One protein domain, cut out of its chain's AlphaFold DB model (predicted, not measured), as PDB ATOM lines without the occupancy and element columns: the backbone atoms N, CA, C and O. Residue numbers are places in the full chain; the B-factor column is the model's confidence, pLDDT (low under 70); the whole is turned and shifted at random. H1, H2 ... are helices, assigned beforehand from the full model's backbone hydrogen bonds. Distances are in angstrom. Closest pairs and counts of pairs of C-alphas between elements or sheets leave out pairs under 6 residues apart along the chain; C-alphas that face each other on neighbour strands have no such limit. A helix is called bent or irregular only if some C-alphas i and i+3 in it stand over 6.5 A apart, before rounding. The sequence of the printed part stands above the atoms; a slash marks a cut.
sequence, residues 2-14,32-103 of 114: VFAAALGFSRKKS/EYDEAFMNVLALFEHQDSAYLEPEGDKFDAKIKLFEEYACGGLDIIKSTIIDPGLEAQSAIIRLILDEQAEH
ATOM      1  N   VAL A   2     128.430 131.914  96.405       87.62
ATOM      2  CA  VAL A   2     128.393 133.341  96.022       87.62
ATOM      3  C   VAL A   2     127.506 134.203  96.914       87.62
ATOM      4  O   VAL A   2     127.946 135.270  97.307       87.62
ATOM      5  N   PHE A   3     126.315 133.741  97.315       88.44
ATOM      6  CA  PHE A   3     125.474 134.517  98.237       88.44
ATOM      7  C   PHE A   3     126.181 134.836  99.563       88.44
ATOM      8  O   PHE A   3     126.156 135.976 100.004       88.44
ATOM      9  N   ALA A   4     126.859 133.859 100.176       90.31
ATOM     10  CA  ALA A   4     127.608 134.098 101.407       90.31
ATOM     11  C   ALA A   4     128.788 135.053 101.162       90.31
ATOM     12  O   ALA A   4     128.967 135.990 101.927       90.31
ATOM     13  N   ALA A   5     129.546 134.880 100.076       91.56
ATOM     14  CA  ALA A   5     130.640 135.797  99.745       91.56
ATOM     15  C   ALA A   5     130.145 137.232  99.500       91.56
ATOM     16  O   ALA A   5     130.715 138.180 100.029       91.56
ATOM     17  N   ALA A   6     129.045 137.390  98.761       91.81
ATOM     18  CA  ALA A   6     128.409 138.678  98.515       91.81
ATOM     19  C   ALA A   6     127.873 139.312  99.801       91.81
ATOM     20  O   ALA A   6     128.059 140.505 100.001       91.81
ATOM     21  N   LEU A   7     127.271 138.525 100.694       92.56
ATOM     22  CA  LEU A   7     126.810 138.997 101.999       92.56
ATOM     23  C   LEU A   7     127.980 139.430 102.895       92.56
ATOM     24  O   LEU A   7     127.911 140.474 103.544       92.56
ATOM     25  N   GLY A   8     129.065 138.652 102.911       92.25
ATOM     26  CA  GLY A   8     130.302 139.005 103.604       92.25
ATOM     27  C   GLY A   8     130.891 140.308 103.070       92.25
ATOM     28  O   GLY A   8     131.196 141.205 103.848       92.25
ATOM     29  N   PHE A   9     130.966 140.461 101.748       93.12
ATOM     30  CA  PHE A   9     131.418 141.695 101.107       93.12
ATOM     31  C   PHE A   9     130.494 142.889 101.406       93.12
ATOM     32  O   PHE A   9     130.973 143.934 101.842       93.12
ATOM     33  N   SER A  10     129.172 142.721 101.258       91.44
ATOM     34  CA  SER A  10     128.144 143.745 101.526       91.44
ATOM     35  C   SER A  10     128.274 144.314 102.940       91.44
ATOM     36  O   SER A  10     128.369 145.527 103.137       91.44
ATOM     37  N   ARG A  11     128.407 143.429 103.936       90.56
ATOM     38  CA  ARG A  11     128.574 143.809 105.345       90.56
ATOM     39  C   ARG A  11     130.027 144.054 105.761       90.56
ATOM     40  O   ARG A  11     130.286 144.223 106.951       90.56
ATOM     41  N   LYS A  12     130.973 144.059 104.813       91.75
ATOM     42  CA  LYS A  12     132.419 144.231 105.046       91.75
ATOM     43  C   LYS A  12     132.979 143.292 106.123       91.75
ATOM     44  O   LYS A  12     133.824 143.680 106.930       91.75
ATOM     45  N   LYS A  13     132.494 142.052 106.148       91.62
ATOM     46  CA  LYS A  13     132.954 140.994 107.043       91.62
ATOM     47  C   LYS A  13     133.713 139.940 106.248       91.62
ATOM     48  O   LYS A  13     133.124 139.188 105.475       91.62
ATOM     49  N   SER A  14     135.007 139.849 106.517       90.19
ATOM     50  CA  SER A  14     135.877 138.766 106.071       90.19
ATOM     51  C   SER A  14     136.509 138.080 107.279       90.19
ATOM     52  O   SER A  14     136.690 138.685 108.339       90.19
ATOM     53  N   GLU A  32     129.081 129.621  85.892       58.44
ATOM     54  CA  GLU A  32     129.721 130.784  85.239       58.44
ATOM     55  C   GLU A  32     129.697 132.051  86.126       58.44
ATOM     56  O   GLU A  32     130.554 132.926  86.024       58.44
ATOM     57  N   TYR A  33     128.731 132.133  87.045       67.62
ATOM     58  CA  TYR A  33     128.570 133.241  87.986       67.62
ATOM     59  C   TYR A  33     129.611 133.270  89.111       67.62
ATOM     60  O   TYR A  33     129.895 134.349  89.628       67.62
ATOM     61  N   ASP A  34     130.174 132.121  89.499       77.19
ATOM     62  CA  ASP A  34     131.143 132.059  90.596       77.19
ATOM     63  C   ASP A  34     132.452 132.747  90.176       77.19
ATOM     64  O   ASP A  34     132.955 133.619  90.881       77.19
ATOM     65  N   GLU A  35     132.959 132.426  88.981       83.25
ATOM     66  CA  GLU A  35     134.174 133.034  88.432       83.25
ATOM     67  C   GLU A  35     133.996 134.527  88.147       83.25
ATOM     68  O   GLU A  35     134.840 135.337  88.533       83.25
ATOM     69  N   ALA A  36     132.870 134.912  87.536       86.81
ATOM     70  CA  ALA A  36     132.565 136.314  87.278       86.81
ATOM     71  C   ALA A  36     132.530 137.135  88.578       86.81
ATOM     72  O   ALA A  36     133.119 138.216  88.640       86.81
ATOM     73  N   PHE A  37     131.897 136.615  89.634       89.25
ATOM     74  CA  PHE A  37     131.844 137.292  90.926       89.25
ATOM     75  C   PHE A  37     133.224 137.377  91.591       89.25
ATOM     76  O   PHE A  37     133.609 138.452  92.044       89.25
ATOM     77  N   MET A  38     133.999 136.286  91.593       89.50
ATOM     78  CA  MET A  38     135.376 136.282  92.106       89.50
ATOM     79  C   MET A  38     136.252 137.325  91.400       89.50
ATOM     80  O   MET A  38     136.999 138.054  92.049       89.50
ATOM     81  N   ASN A  39     136.137 137.422  90.075       90.38
ATOM     82  CA  ASN A  39     136.871 138.385  89.261       90.38
ATOM     83  C   ASN A  39     136.514 139.831  89.616       90.38
ATOM     84  O   ASN A  39     137.407 140.650  89.826       90.38
ATOM     85  N   VAL A  40     135.220 140.141  89.712       91.56
ATOM     86  CA  VAL A  40     134.749 141.484  90.086       91.56
ATOM     87  C   VAL A  40     135.209 141.848  91.496       91.56
ATOM     88  O   VAL A  40     135.692 142.957  91.710       91.56
ATOM     89  N   LEU A  41     135.108 140.911  92.438       92.12
ATOM     90  CA  LEU A  41     135.521 141.101  93.824       92.12
ATOM     91  C   LEU A  41     137.022 141.402  93.936       92.12
ATOM     92  O   LEU A  41     137.410 142.387  94.562       92.12
ATOM     93  N   ALA A  42     137.867 140.603  93.279       91.94
ATOM     94  CA  ALA A  42     139.312 140.818  93.282       91.94
ATOM     95  C   ALA A  42     139.717 142.114  92.571       91.94
ATOM     96  O   ALA A  42     140.603 142.821  93.048       91.94
ATOM     97  N   LEU A  43     139.055 142.460  91.463       93.25
ATOM     98  CA  LEU A  43     139.310 143.716  90.763       93.25
ATOM     99  C   LEU A  43     138.921 144.927  91.619       93.25
ATOM    100  O   LEU A  43     139.624 145.934  91.599       93.25
ATOM    101  N   PHE A  44     137.822 144.836  92.370       92.12
ATOM    102  CA  PHE A  44     137.396 145.900  93.273       92.12
ATOM    103  C   PHE A  44     138.398 146.116  94.415       92.12
ATOM    104  O   PHE A  44     138.788 147.255  94.663       92.12
ATOM    105  N   GLU A  45     138.841 145.039  95.070       91.12
ATOM    106  CA  GLU A  45     139.759 145.121  96.216       91.12
ATOM    107  C   GLU A  45     141.190 145.495  95.826       91.12
ATOM    108  O   GLU A  45     141.819 146.342  96.457       91.12
ATOM    109  N   HIS A  46     141.725 144.874  94.774       91.12
ATOM    110  CA  HIS A  46     143.130 145.043  94.409       91.12
ATOM    111  C   HIS A  46     143.365 146.110  93.342       91.12
ATOM    112  O   HIS A  46     144.501 146.547  93.172       91.12
ATOM    113  N   GLN A  47     142.319 146.529  92.619       90.75
ATOM    114  CA  GLN A  47     142.413 147.456  91.483       90.75
ATOM    115  C   GLN A  47     143.465 147.034  90.440       90.75
ATOM    116  O   GLN A  47     144.085 147.871  89.785       90.75
ATOM    117  N   ASP A  48     143.658 145.721  90.278       90.69
ATOM    118  CA  ASP A  48     144.684 145.124  89.426       90.69
ATOM    119  C   ASP A  48     144.068 144.053  88.514       90.69
ATOM    120  O   ASP A  48     143.552 143.031  88.968       90.69
ATOM    121  N   SER A  49     144.143 144.281  87.199       90.81
ATOM    122  CA  SER A  49     143.588 143.382  86.184       90.81
ATOM    123  C   SER A  49     144.299 142.033  86.098       90.81
ATOM    124  O   SER A  49     143.731 141.094  85.550       90.81
ATOM    125  N   ALA A  50     145.512 141.901  86.637       89.94
ATOM    126  CA  ALA A  50     146.233 140.630  86.645       89.94
ATOM    127  C   ALA A  50     145.545 139.557  87.515       89.94
ATOM    128  O   ALA A  50     145.815 138.374  87.361       89.94
ATOM    129  N   TYR A  51     144.611 139.937  88.395       89.38
ATOM    130  CA  TYR A  51     143.767 138.983  89.128       89.38
ATOM    131  C   TYR A  51     142.726 138.271  88.243       89.38
ATOM    132  O   TYR A  51     142.095 137.304  88.682       89.38
ATOM    133  N   LEU A  52     142.540 138.722  86.998       87.81
ATOM    134  CA  LEU A  52     141.683 138.069  86.004       87.81
ATOM    135  C   LEU A  52     142.385 136.911  85.288       87.81
ATOM    136  O   LEU A  52     141.730 136.174  84.554       87.81
ATOM    137  N   GLU A  53     143.695 136.752  85.479       87.56
ATOM    138  CA  GLU A  53     144.429 135.635  84.897       87.56
ATOM    139  C   GLU A  53     143.893 134.302  85.456       87.56
ATOM    140  O   GLU A  53     143.561 134.213  86.645       87.56
ATOM    141  N   PRO A  54     143.755 133.266  84.607       79.94
ATOM    142  CA  PRO A  54     143.145 131.996  84.995       79.94
ATOM    143  C   PRO A  54     144.082 131.090  85.811       79.94
ATOM    144  O   PRO A  54     143.673 130.007  86.220       79.94
ATOM    145  N   GLU A  55     145.333 131.498  86.031       83.31
ATOM    146  CA  GLU A  55     146.359 130.719  86.726       83.31
ATOM    147  C   GLU A  55     147.415 131.625  87.385       83.31
ATOM    148  O   GLU A  55     147.529 132.806  87.056       83.31
ATOM    149  N   GLY A  56     148.190 131.070  88.323       87.62
ATOM    150  CA  GLY A  56     149.281 131.757  89.026       87.62
ATOM    151  C   GLY A  56     148.914 132.291  90.416       87.62
ATOM    152  O   GLY A  56     147.783 132.164  90.881       87.62
ATOM    153  N   ASP A  57     149.875 132.928  91.089       87.69
ATOM    154  CA  ASP A  57     149.739 133.341  92.499       87.69
ATOM    155  C   ASP A  57     148.553 134.296  92.746       87.69
ATOM    156  O   ASP A  57     147.930 134.282  93.809       87.69
ATOM    157  N   LYS A  58     148.212 135.133  91.757       87.75
ATOM    158  CA  LYS A  58     147.072 136.061  91.842       87.75
ATOM    159  C   LYS A  58     145.727 135.351  91.699       87.75
ATOM    160  O   LYS A  58     144.745 135.793  92.296       87.75
ATOM    161  N   PHE A  59     145.683 134.251  90.951       85.88
ATOM    162  CA  PHE A  59     144.499 133.404  90.861       85.88
ATOM    163  C   PHE A  59     144.204 132.753  92.219       85.88
ATOM    164  O   PHE A  59     143.082 132.859  92.718       85.88
ATOM    165  N   ASP A  60     145.227 132.203  92.873       86.06
ATOM    166  CA  ASP A  60     145.102 131.633  94.219       86.06
ATOM    167  C   ASP A  60     144.718 132.701  95.255       86.06
ATOM    168  O   ASP A  60     143.849 132.480  96.101       86.06
ATOM    169  N   ALA A  61     145.303 133.901  95.161       88.69
ATOM    170  CA  ALA A  61     144.956 135.024  96.028       88.69
ATOM    171  C   ALA A  61     143.494 135.482  95.855       88.69
ATOM    172  O   ALA A  61     142.834 135.791  96.846       88.69
ATOM    173  N   LYS A  62     142.961 135.486  94.626       89.19
ATOM    174  CA  LYS A  62     141.540 135.769  94.352       89.19
ATOM    175  C   LYS A  62     140.620 134.727  94.980       89.19
ATOM    176  O   LYS A  62     139.613 135.100  95.581       89.19
ATOM    177  N   ILE A  63     140.951 133.441  94.846       87.50
ATOM    178  CA  ILE A  63     140.177 132.363  95.480       87.50
ATOM    179  C   ILE A  63     140.169 132.570  96.991       87.50
ATOM    180  O   ILE A  63     139.104 132.570  97.603       87.50
ATOM    181  N   LYS A  64     141.340 132.836  97.575       89.06
ATOM    182  CA  LYS A  64     141.466 133.099  99.006       89.06
ATOM    183  C   LYS A  64     140.596 134.276  99.447       89.06
ATOM    184  O   LYS A  64     139.826 134.135 100.389       89.06
ATOM    185  N   LEU A  65     140.672 135.410  98.749       91.06
ATOM    186  CA  LEU A  65     139.852 136.590  99.037       91.06
ATOM    187  C   LEU A  65     138.354 136.249  99.043       91.06
ATOM    188  O   LEU A  65     137.619 136.628  99.955       91.06
ATOM    189  N   PHE A  66     137.900 135.503  98.036       91.19
ATOM    190  CA  PHE A  66     136.519 135.040  97.962       91.19
ATOM    191  C   PHE A  66     136.149 134.140  99.149       91.19
ATOM    192  O   PHE A  66     135.085 134.324  99.740       91.19
ATOM    193  N   GLU A  67     137.005 133.184  99.512       89.38
ATOM    194  CA  GLU A  67     136.778 132.285 100.645       89.38
ATOM    195  C   GLU A  67     136.702 133.049 101.974       89.38
ATOM    196  O   GLU A  67     135.810 132.779 102.776       89.38
ATOM    197  N   GLU A  68     137.564 134.041 102.195       92.12
ATOM    198  CA  GLU A  68     137.555 134.864 103.411       92.12
ATOM    199  C   GLU A  68     136.235 135.637 103.561       92.12
ATOM    200  O   GLU A  68     135.648 135.674 104.650       92.12
ATOM    201  N   TYR A  69     135.724 136.205 102.466       94.19
ATOM    202  CA  TYR A  69     134.403 136.833 102.442       94.19
ATOM    203  C   TYR A  69     133.268 135.816 102.598       94.19
ATOM    204  O   TYR A  69     132.306 136.065 103.325       94.19
ATOM    205  N   ALA A  70     133.377 134.644 101.972       91.25
ATOM    206  CA  ALA A  70     132.391 133.579 102.110       91.25
ATOM    207  C   ALA A  70     132.287 133.086 103.559       91.25
ATOM    208  O   ALA A  70     131.177 132.905 104.060       91.25
ATOM    209  N   CYS A  71     133.414 132.927 104.254       91.44
ATOM    210  CA  CYS A  71     133.456 132.602 105.677       91.44
ATOM    211  C   CYS A  71     132.777 133.688 106.520       91.44
ATOM    212  O   CYS A  71     131.915 133.372 107.341       91.44
ATOM    213  N   GLY A  72     133.082 134.965 106.270       91.50
ATOM    214  CA  GLY A  72     132.411 136.074 106.952       91.50
ATOM    215  C   GLY A  72     130.893 136.076 106.747       91.50
ATOM    216  O   GLY A  72     130.134 136.245 107.705       91.50
ATOM    217  N   GLY A  73     130.434 135.813 105.523       92.56
ATOM    218  CA  GLY A  73     129.015 135.663 105.206       92.56
ATOM    219  C   GLY A  73     128.352 134.455 105.860       92.56
ATOM    220  O   GLY A  73     127.220 134.557 106.329       92.56
ATOM    221  N   LEU A  74     129.046 133.318 105.941       91.50
ATOM    222  CA  LEU A  74     128.549 132.135 106.648       91.50
ATOM    223  C   LEU A  74     128.394 132.393 108.145       91.50
ATOM    224  O   LEU A  74     127.402 131.957 108.724       91.50
ATOM    225  N   ASP A  75     129.305 133.146 108.760       92.00
ATOM    226  CA  ASP A  75     129.141 133.563 110.153       92.00
ATOM    227  C   ASP A  75     127.911 134.459 110.333       92.00
ATOM    228  O   ASP A  75     127.203 134.336 111.332       92.00
ATOM    229  N   ILE A  76     127.639 135.358 109.378       91.31
ATOM    230  CA  ILE A  76     126.422 136.183 109.399       91.31
ATOM    231  C   ILE A  76     125.198 135.273 109.332       91.31
ATOM    232  O   ILE A  76     124.372 135.331 110.237       91.31
ATOM    233  N   ILE A  77     125.126 134.385 108.338       89.88
ATOM    234  CA  ILE A  77     124.038 133.407 108.166       89.88
ATOM    235  C   ILE A  77     123.839 132.575 109.434       89.88
ATOM    236  O   ILE A  77     122.712 132.393 109.887       89.88
ATOM    237  N   LYS A  78     124.923 132.086 110.039       88.12
ATOM    238  CA  LYS A  78     124.852 131.309 111.273       88.12
ATOM    239  C   LYS A  78     124.216 132.123 112.399       88.12
ATOM    240  O   LYS A  78     123.250 131.663 112.998       88.12
ATOM    241  N   SER A  79     124.695 133.344 112.620       89.19
ATOM    242  CA  SER A  79     124.192 134.209 113.691       89.19
ATOM    243  C   SER A  79     122.758 134.710 113.477       89.19
ATOM    244  O   SER A  79     122.073 135.011 114.451       89.19
ATOM    245  N   THR A  80     122.285 134.804 112.229       86.75
ATOM    246  CA  THR A  80     120.956 135.349 111.902       86.75
ATOM    247  C   THR A  80     119.890 134.277 111.699       86.75
ATOM    248  O   THR A  80     118.719 134.525 111.985       86.75
ATOM    249  N   ILE A  81     120.272 133.093 111.216       85.69
ATOM    250  CA  ILE A  81     119.339 132.019 110.851       85.69
ATOM    251  C   ILE A  81     119.463 130.825 111.800       85.69
ATOM    252  O   ILE A  81     118.449 130.315 112.267       85.69
ATOM    253  N   ILE A  82     120.687 130.373 112.092       80.94
ATOM    254  CA  ILE A  82     120.919 129.112 112.814       80.94
ATOM    255  C   ILE A  82     120.821 129.323 114.328       80.94
ATOM    256  O   ILE A  82     120.010 128.678 114.991       80.94
ATOM    257  N   ASP A  83     121.628 130.233 114.871       85.44
ATOM    258  CA  ASP A  83     121.751 130.446 116.316       85.44
ATOM    259  C   ASP A  83     120.448 130.957 116.970       85.44
ATOM    260  O   ASP A  83     120.126 130.498 118.068       85.44
ATOM    261  N   PRO A  84     119.637 131.825 116.325       83.50
ATOM    262  CA  PRO A  84     118.359 132.268 116.888       83.50
ATOM    263  C   PRO A  84     117.280 131.176 116.943       83.50
ATOM    264  O   PRO A  84     116.218 131.406 117.521       83.50
ATOM    265  N   GLY A  85     117.510 130.010 116.322       79.12
ATOM    266  CA  GLY A  85     116.539 128.914 116.269       79.12
ATOM    267  C   GLY A  85     115.265 129.256 115.488       79.12
ATOM    268  O   GLY A  85     114.211 128.673 115.745       79.12
ATOM    269  N   LEU A  86     115.344 130.222 114.567       78.56
ATOM    270  CA  LEU A  86     114.227 130.632 113.719       78.56
ATOM    271  C   LEU A  86     113.950 129.590 112.630       78.56
ATOM    272  O   LEU A  86     114.808 128.797 112.243       78.56
ATOM    273  N   GLU A  87     112.733 129.623 112.093       88.31
ATOM    274  CA  GLU A  87     112.398 128.860 110.895       88.31
ATOM    275  C   GLU A  87     113.229 129.388 109.712       88.31
ATOM    276  O   GLU A  87     113.246 130.589 109.422       88.31
ATOM    277  N   ALA A  88     113.968 128.483 109.065       83.31
ATOM    278  CA  ALA A  88     115.032 128.846 108.138       83.31
ATOM    279  C   ALA A  88     114.531 129.638 106.921       83.31
ATOM    280  O   ALA A  88     115.217 130.559 106.483       83.31
ATOM    281  N   GLN A  89     113.347 129.325 106.382       86.31
ATOM    282  CA  GLN A  89     112.802 130.037 105.224       86.31
ATOM    283  C   GLN A  89     112.488 131.489 105.578       86.31
ATOM    284  O   GLN A  89     112.933 132.403 104.886       86.31
ATOM    285  N   SER A  90     111.785 131.707 106.688       87.38
ATOM    286  CA  SER A  90     111.430 133.040 107.178       87.38
ATOM    287  C   SER A  90     112.671 133.880 107.480       87.38
ATOM    288  O   SER A  90     112.730 135.058 107.124       87.38
ATOM    289  N   ALA A  91     113.690 133.274 108.092       87.38
ATOM    290  CA  ALA A  91     114.938 133.956 108.416       87.38
ATOM    291  C   ALA A  91     115.761 134.309 107.160       87.38
ATOM    292  O   ALA A  91     116.309 135.408 107.082       87.38
ATOM    293  N   ILE A  92     115.791 133.437 106.143       87.94
ATOM    294  CA  ILE A  92     116.427 133.733 104.848       87.94
ATOM    295  C   ILE A  92     115.692 134.857 104.117       87.94
ATOM    296  O   ILE A  92     116.339 135.770 103.609       87.94
ATOM    297  N   ILE A  93     114.356 134.820 104.070       90.12
ATOM    298  CA  ILE A  93     113.557 135.875 103.427       90.12
ATOM    299  C   ILE A  93     113.841 137.220 104.090       90.12
ATOM    300  O   ILE A  93     114.105 138.197 103.395       90.12
ATOM    301  N   ARG A  94     113.843 137.262 105.426       88.94
ATOM    302  CA  ARG A  94     114.170 138.475 106.173       88.94
ATOM    303  C   ARG A  94     115.572 138.982 105.846       88.94
ATOM    304  O   ARG A  94     115.721 140.155 105.547       88.94
ATOM    305  N   LEU A  95     116.570 138.099 105.827       89.38
ATOM    306  CA  LEU A  95     117.943 138.474 105.491       89.38
ATOM    307  C   LEU A  95     118.058 139.071 104.079       89.38
ATOM    308  O   LEU A  95     118.773 140.048 103.892       89.38
ATOM    309  N   ILE A  96     117.349 138.513 103.094       90.00
ATOM    310  CA  ILE A  96     117.323 139.055 101.727       90.00
ATOM    311  C   ILE A  96     116.672 140.441 101.704       90.00
ATOM    312  O   ILE A  96     117.187 141.337 101.042       90.00
ATOM    313  N   LEU A  97     115.555 140.616 102.416       89.69
ATOM    314  CA  LEU A  97     114.867 141.905 102.505       89.69
ATOM    315  C   LEU A  97     115.741 142.967 103.181       89.69
ATOM    316  O   LEU A  97     115.799 144.089 102.689       89.69
ATOM    317  N   ASP A  98     116.448 142.599 104.250       89.06
ATOM    318  CA  ASP A  98     117.360 143.496 104.963       89.06
ATOM    319  C   ASP A  98     118.508 143.967 104.047       89.06
ATOM    320  O   ASP A  98     118.827 145.148 104.040       89.06
ATOM    321  N   GLU A  99     119.090 143.087 103.220       88.31
ATOM    322  CA  GLU A  99     120.139 143.473 102.253       88.31
ATOM    323  C   GLU A  99     119.619 144.289 101.056       88.31
ATOM    324  O   GLU A  99     120.399 144.951 100.374       88.31
ATOM    325  N   GLN A 100     118.319 144.219 100.753       84.94
ATOM    326  CA  GLN A 100     117.688 145.007  99.686       84.94
ATOM    327  C   GLN A 100     117.191 146.370 100.163       84.94
ATOM    328  O   GLN A 100     116.908 147.235  99.329       84.94
ATOM    329  N   ALA A 101     117.041 146.559 101.473       81.81
ATOM    330  CA  ALA A 101     116.609 147.823 102.033       81.81
ATOM    331  C   ALA A 101     117.663 148.904 101.752       81.81
ATOM    332  O   ALA A 101     118.857 148.721 101.992       81.81
ATOM    333  N   GLU A 102     117.227 150.064 101.256       64.31
ATOM    334  CA  GLU A 102     118.073 151.253 101.284       64.31
ATOM    335  C   GLU A 102     118.280 151.626 102.753       64.31
ATOM    336  O   GLU A 102     117.370 152.174 103.373       64.31
ATOM    337  N   HIS A 103     119.454 151.311 103.312       57.94
ATOM    338  CA  HIS A 103     119.825 151.733 104.661       57.94
ATOM    339  C   HIS A 103     119.751 153.261 104.743       57.94
ATOM    340  O   HIS A 103     120.669 153.983 104.343       57.94
TER     341      HIS A 103
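This is residues 2 to 14 and 32 to 103 of the 114 residues of an uncharacterized protein of Pseudomonas sp. XWY-1 (UniProt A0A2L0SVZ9). One long helix, H4, makes a spine along the longest axis, and the other four helices lie on one side of it like the teeth of a comb: H1 crosses its middle, H2 crosses it nearer its first end, short H3 packs by that end, and H5 folds back from the other end. The 85 printed residues, with named helices H1 to H5 in chain order and no named strand, are all helix in class. The whole is elongated, 43 by 25 by 22 A, and only just loose, close to compact, with a radius of gyration of the C-alphas of 14.5 A.

Find C-alpha 57 at (149.739, 133.341, 92.499); from there H4, residues 57 to 82, runs 35.5 A to C-alpha 82 at (120.919, 129.112, 112.814). H4 is neither bent nor irregular, but only just: C-alphas 79 and 82 are 6.1 A apart. H1 is residues 2 to 10, 11.8 A; H2 is residues 32 to 46, 21.6 A; H3 is residues 49 to 52, 5.6 A. H5, residues 88 to 100, runs 18.4 A to C-alpha 100 at (117.688, 145.007, 99.686).

Begin at the hub, H4, which touches the other four helices. Its residues 66 to 77 touch H1, about perpendicular at 86 degrees; the closest C-alphas, of Ala 5 and Ala 70, are 3.7 A apart. H2 touches it about perpendicular at 76 degrees, closest at the C-alphas of Ala 42 and Lys 62, 5.6 A. H3 touches it at C-alphas Tyr 51 and Lys 58, the closest, 5.2 A. H5 touches it at a steep tilt of 61 degrees, opposite ways, closest at the C-alphas of Ile 81 and Ala 91, 5.4 A. H1 and H5 are near each other; H2 and H5 are apart. In H1, H2, H4 and H5 every O i to N i+4 pair is within hydrogen-bond range; H3 is too short for one.

Look for the two farthest C-alphas at Ala 50 and Gly 85, 43.5 A apart. Residues 15 to 31 are not printed, and C-alphas 14 and 32 stand 23.1 A apart across the cut. The links H2 to H3, H3 to H4 and H4 to H5 are tight. Residues 32 to 33 and 102 to 103 have pLDDT under 70.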